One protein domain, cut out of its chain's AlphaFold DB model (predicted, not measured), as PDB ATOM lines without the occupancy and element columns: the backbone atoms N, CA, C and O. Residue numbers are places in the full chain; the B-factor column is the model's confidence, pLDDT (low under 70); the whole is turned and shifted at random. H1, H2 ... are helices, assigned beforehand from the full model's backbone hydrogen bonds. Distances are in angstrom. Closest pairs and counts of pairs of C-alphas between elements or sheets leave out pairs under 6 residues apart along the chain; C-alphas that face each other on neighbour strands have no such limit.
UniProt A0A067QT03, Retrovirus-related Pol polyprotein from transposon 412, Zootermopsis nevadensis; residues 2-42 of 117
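AT A GLANCE: This is residues 2 to 42 of the 117 residues of the protein "Retrovirus-related Pol polyprotein from transposon 412" of Zootermopsis nevadensis (UniProt A0A067QT03). Two short helices, H1 and H2, make a small helical hairpin that is splayed as a V: they come closest where H1 begins and H2 ends, and open towards the loop that joins them. Residues 16 to 21 of that loop stick out at one end of the long axis, while the tail after H2, residues 32 to 42, runs on towards the other end, where residue 2 also lies. The printed part has 41 residues, with two named helices in the order H1, H2 and no named strand. The class is all helix, though under half of the residues, 18 of 41, are in named elements. The whole is elongated, spanning 33 by 17 by 15 A, and only just compact, close to loose, with a radius of gyration of the C-alphas of 10.7 A.

IN THESE COORDINATES: The printed part begins at Asn 2, with its C-alpha at (10.031, 0.085, 18.801). H1 takes residues 5 to 12 and measures 10.7 A from first to last C-alpha; C-alpha 5 is at (10.324, -7.776, 18.295). H2 takes residues 22 to 31 and measures 14.4 A, ending with C-alpha 31 at (17.673, -16.884, 20.697). Residues 32 to 42 hold no named element.

HOW THE PARTS SIT: H1 and H2 touch, with 4 pairs of C-alphas within 8 A. The closest C-alphas are those of Lys 6 and Thr 30, 6.6 A apart. The two helices run opposite ways at a steep tilt of 35.2 degrees, only just past shallow, and form a helical hairpin. Their centres are 11.4 A apart. In H1 and H2 every O i to N i+4 pair is within hydrogen-bond range.

THE WHOLE: The two C-alphas farthest apart are those of Gln 19 and Lys 42, at 33.6 A. The first and last printed C-alphas, of Asn 2 and Lys 42, are 14.9 A apart. The link from H1 to H2 is short, with 9 residues, and its residues 16 to 21 stand free. The printed part has no cut. The mean pLDDT of the printed part is 90.4, and residues 2 to 3 are under 70.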
ATOM      1  N   ASN A   2       9.338   1.367  18.925       46.47
ATOM      2  CA  ASN A   2      10.031   0.085  18.801       46.47
ATOM      3  C   ASN A   2       9.116  -0.992  19.401       46.47
ATOM      4  O   ASN A   2       9.096  -1.177  20.614       46.47
ATOM      5  N   VAL A   3       8.253  -1.587  18.572       58.88
ATOM      6  CA  VAL A   3       7.468  -2.759  18.969       58.88
ATOM      7  C   VAL A   3       8.479  -3.814  19.393       58.88
ATOM      8  O   VAL A   3       9.423  -4.087  18.654       58.88
ATOM      9  N   ASP A   4       8.323  -4.353  20.598       86.44
ATOM     10  CA  ASP A   4       9.208  -5.392  21.107       86.44
ATOM     11  C   ASP A   4       9.141  -6.600  20.160       86.44
ATOM     12  O   ASP A   4       8.151  -7.336  20.120       86.44
ATOM     13  N   ARG A   5      10.192  -6.757  19.344       90.56
ATOM     14  CA  ARG A   5      10.324  -7.776  18.295       90.56
ATOM     15  C   ARG A   5      10.041  -9.174  18.840       90.56
ATOM     16  O   ARG A   5       9.492 -10.014  18.132       90.56
ATOM     17  N   LYS A   6      10.388  -9.409  20.108       91.62
ATOM     18  CA  LYS A   6      10.157 -10.676  20.797       91.62
ATOM     19  C   LYS A   6       8.669 -10.957  20.975       91.62
ATOM     20  O   LYS A   6       8.229 -12.075  20.718       91.62
ATOM     21  N   ASN A   7       7.889  -9.951  21.356       92.50
ATOM     22  CA  ASN A   7       6.439 -10.098  21.483       92.50
ATOM     23  C   ASN A   7       5.815 -10.383  20.116       92.50
ATOM     24  O   ASN A   7       5.047 -11.334  19.986       92.50
ATOM     25  N   LEU A   8       6.251  -9.660  19.080       93.50
ATOM     26  CA  LEU A   8       5.796  -9.892  17.710       93.50
ATOM     27  C   LEU A   8       6.130 -11.311  17.220       93.50
ATOM     28  O   LEU A   8       5.294 -11.962  16.596       93.50
ATOM     29  N   LEU A   9       7.323 -11.826  17.528       94.31
ATOM     30  CA  LEU A   9       7.686 -13.214  17.242       94.31
ATOM     31  C   LEU A   9       6.728 -14.187  17.943       94.31
ATOM     32  O   LEU A   9       6.155 -15.056  17.290       94.31
ATOM     33  N   HIS A  10       6.526 -14.036  19.255       92.38
ATOM     34  CA  HIS A  10       5.672 -14.940  20.028       92.38
ATOM     35  C   HIS A  10       4.210 -14.930  19.568       92.38
ATOM     36  O   HIS A  10       3.604 -15.997  19.506       92.38
ATOM     37  N   GLU A  11       3.666 -13.770  19.192       92.31
ATOM     38  CA  GLU A  11       2.313 -13.640  18.633       92.31
ATOM     39  C   GLU A  11       2.141 -14.401  17.308       92.31
ATOM     40  O   GLU A  11       1.052 -14.884  17.000       92.31
ATOM     41  N   ASN A  12       3.217 -14.538  16.527       91.19
ATOM     42  CA  ASN A  12       3.188 -15.196  15.221       91.19
ATOM     43  C   ASN A  12       3.553 -16.693  15.272       91.19
ATOM     44  O   ASN A  12       3.334 -17.413  14.292       91.19
ATOM     45  N   LEU A  13       4.063 -17.201  16.400       92.31
ATOM     46  CA  LEU A  13       4.389 -18.619  16.574       92.31
ATOM     47  C   LEU A  13       3.127 -19.461  16.830       92.31
ATOM     48  O   LEU A  13       2.457 -19.348  17.855       92.31
ATOM     49  N   ARG A  14       2.828 -20.390  15.918       91.31
ATOM     50  CA  ARG A  14       1.651 -21.273  15.998       91.31
ATOM     51  C   ARG A  14       1.974 -22.580  16.714       91.31
ATOM     52  O   ARG A  14       2.169 -23.604  16.071       91.31
ATOM     53  N   LEU A  15       2.014 -22.556  18.043       92.50
ATOM     54  CA  LEU A  15       2.432 -23.715  18.852       92.50
ATOM     55  C   LEU A  15       1.274 -24.432  19.568       92.50
ATOM     56  O   LEU A  15       1.512 -25.351  20.339       92.50
ATOM     57  N   THR A  16       0.017 -24.057  19.305       91.31
ATOM     58  CA  THR A  16      -1.174 -24.601  19.996       91.31
ATOM     59  C   THR A  16      -1.376 -26.108  19.827       91.31
ATOM     60  O   THR A  16      -2.040 -26.732  20.646       91.31
ATOM     61  N   HIS A  17      -0.820 -26.695  18.768       90.00
ATOM     62  CA  HIS A  17      -0.910 -28.124  18.465       90.00
ATOM     63  C   HIS A  17       0.235 -28.948  19.078       90.00
ATOM     64  O   HIS A  17       0.243 -30.171  18.951       90.00
ATOM     65  N   ILE A  18       1.214 -28.296  19.713       92.62
ATOM     66  CA  ILE A  18       2.399 -28.947  20.272       92.62
ATOM     67  C   ILE A  18       2.121 -29.313  21.729       92.62
ATOM     68  O   ILE A  18       1.905 -28.438  22.563       92.62
ATOM     69  N   GLN A  19       2.135 -30.612  22.028       90.31
ATOM     70  CA  GLN A  19       1.810 -31.139  23.358       90.31
ATOM     71  C   GLN A  19       2.993 -31.075  24.337       90.31
ATOM     72  O   GLN A  19       2.786 -30.809  25.517       90.31
ATOM     73  N   ASP A  20       4.222 -31.279  23.855       93.69
ATOM     74  CA  ASP A  20       5.456 -31.180  24.646       93.69
ATOM     75  C   ASP A  20       6.536 -30.410  23.866       93.69
ATOM     76  O   ASP A  20       6.612 -30.482  22.640       93.69
ATOM     77  N   GLY A  21       7.369 -29.646  24.572       92.56
ATOM     78  CA  GLY A  21       8.501 -28.917  23.991       92.56
ATOM     79  C   GLY A  21       8.189 -27.540  23.391       92.56
ATOM     80  O   GLY A  21       9.110 -26.886  22.902       92.56
ATOM     81  N   ALA A  22       6.947 -27.048  23.474       95.12
ATOM     82  CA  ALA A  22       6.574 -25.722  22.962       95.12
ATOM     83  C   ALA A  22       7.447 -24.590  23.542       95.12
ATOM     84  O   ALA A  22       7.877 -23.701  22.809       95.12
ATOM     85  N   GLU A  23       7.773 -24.649  24.836       94.25
ATOM     86  CA  GLU A  23       8.629 -23.648  25.489       94.25
ATOM     87  C   GLU A  23      10.088 -23.715  25.019       94.25
ATOM     88  O   GLU A  23      10.707 -22.676  24.796       94.25
ATOM     89  N   LYS A  24      10.623 -24.918  24.763       96.00
ATOM     90  CA  LYS A  24      11.971 -25.079  24.187       96.00
ATOM     91  C   LYS A  24      12.042 -24.468  22.786       96.00
ATOM     92  O   LYS A  24      13.009 -23.789  22.459       96.00
ATOM     93  N   ILE A  25      10.996 -24.656  21.980       95.31
ATOM     94  CA  ILE A  25      10.892 -24.048  20.647       95.31
ATOM     95  C   ILE A  25      10.848 -22.521  20.763       95.31
ATOM     96  O   ILE A  25      11.624 -21.845  20.094       95.31
ATOM     97  N   LYS A  26      10.003 -21.964  21.645       94.88
ATOM     98  CA  LYS A  26       9.960 -20.508  21.883       94.88
ATOM     99  C   LYS A  26      11.321 -19.958  22.296       94.88
ATOM    100  O   LYS A  26      11.691 -18.882  21.829       94.88
ATOM    101  N   GLN A  27      12.048 -20.676  23.150       95.69
ATOM    102  CA  GLN A  27      13.378 -20.282  23.601       95.69
ATOM    103  C   GLN A  27      14.361 -20.206  22.428       95.69
ATOM    104  O   GLN A  27      14.965 -19.156  22.231       95.69
ATOM    105  N   ILE A  28      14.443 -21.257  21.606       96.12
ATOM    106  CA  ILE A  28      15.314 -21.290  20.417       96.12
ATOM    107  C   ILE A  28      14.929 -20.181  19.430       96.12
ATOM    108  O   ILE A  28      15.787 -19.456  18.939       96.12
ATOM    109  N   CYS A  29      13.635 -19.992  19.155       95.94
ATOM    110  CA  CYS A  29      13.192 -18.928  18.253       95.94
ATOM    111  C   CYS A  29      13.542 -17.530  18.786       95.94
ATOM    112  O   CYS A  29      13.827 -16.633  18.002       95.94
ATOM    113  N   THR A  30      13.517 -17.342  20.110       95.00
ATOM    114  CA  THR A  30      13.913 -16.077  20.745       95.00
ATOM    115  C   THR A  30      15.422 -15.861  20.672       95.00
ATOM    116  O   THR A  30      15.858 -14.731  20.479       95.00
ATOM    117  N   GLU A  31      16.213 -16.924  20.825       96.62
ATOM    118  CA  GLU A  31      17.673 -16.884  20.697       96.62
ATOM    119  C   GLU A  31      18.100 -16.436  19.292       96.62
ATOM    120  O   GLU A  31      18.979 -15.592  19.161       96.62
ATOM    121  N   PHE A  32      17.404 -16.918  18.258       95.50
ATOM    122  CA  PHE A  32      17.663 -16.601  16.849       95.50
ATOM    123  C   PHE A  32      16.600 -15.671  16.239       95.50
ATOM    124  O   PHE A  32      16.121 -15.874  15.121       95.50
ATOM    125  N   ILE A  33      16.178 -14.659  17.000       92.94
ATOM    126  CA  ILE A  33      15.088 -13.736  16.631       92.94
ATOM    127  C   ILE A  33      15.363 -12.899  15.367       92.94
ATOM    128  O   ILE A  33      14.440 -12.403  14.713       92.94
ATOM    129  N   ASP A  34      16.630 -12.712  15.027       90.31
ATOM    130  CA  ASP A  34      17.117 -11.986  13.856       90.31
ATOM    131  C   ASP A  34      16.936 -12.767  12.546       90.31
ATOM    132  O   ASP A  34      16.771 -12.155  11.493       90.31
ATOM    133  N   ILE A  35      16.874 -14.103  12.609       91.06
ATOM    134  CA  ILE A  35      16.663 -14.969  11.437       91.06
ATOM    135  C   ILE A  35      15.243 -14.818  10.871       91.06
ATOM    136  O   ILE A  35      15.014 -14.970   9.669       91.06
ATOM    137  N   PHE A  36      14.259 -14.539  11.728       91.56
ATOM    138  CA  PHE A  36      12.858 -14.494  11.321       91.56
ATOM    139  C   PHE A  36      12.514 -13.187  10.620       91.56
ATOM    140  O   PHE A  36      12.756 -12.107  11.141       91.56
ATOM    141  N   LYS A  37      11.825 -13.289   9.485       90.69
ATOM    142  CA  LYS A  37      11.136 -12.159   8.866       90.69
ATOM    143  C   LYS A  37       9.821 -11.900   9.605       90.69
ATOM    144  O   LYS A  37       8.889 -12.696   9.490       90.69
ATOM    145  N   LEU A  38       9.727 -10.791  10.330       92.06
ATOM    146  CA  LEU A  38       8.528 -10.400  11.072       92.06
ATOM    147  C   LEU A  38       7.757  -9.274  10.362       92.06
ATOM    148  O   LEU A  38       8.313  -8.579   9.505       92.06
ATOM    149  N   PRO A  39       6.460  -9.087  10.673       88.81
ATOM    150  CA  PRO A  39       5.674  -7.990  10.114       88.81
ATOM    151  C   PRO A  39       6.350  -6.626  10.312       88.81
ATOM    152  O   PRO A  39       6.703  -6.256  11.427       88.81
ATOM    153  N   GLY A  40       6.510  -5.872   9.222       86.75
ATOM    154  CA  GLY A  40       7.185  -4.569   9.220       86.75
ATOM    155  C   GLY A  40       8.677  -4.620   8.880       86.75
ATOM    156  O   GLY A  40       9.246  -3.584   8.542       86.75
ATOM    157  N   ASP A  41       9.305  -5.799   8.888       89.06
ATOM    158  CA  ASP A  41      10.683  -5.936   8.411       89.06
ATOM    159  C   ASP A  41      10.764  -5.665   6.899       89.06
ATOM    160  O   ASP A  41       9.847  -6.000   6.142       89.06
ATOM    161  N   LYS A  42      11.904  -5.151   6.423       86.12
ATOM    162  CA  LYS A  42      12.232  -5.052   4.984       86.12
ATOM    163  C   LYS A  42      12.898  -6.324   4.476       86.12
ATOM    164  O   LYS A  42      13.426  -7.097   5.274       86.12
TER     165      LYS A  42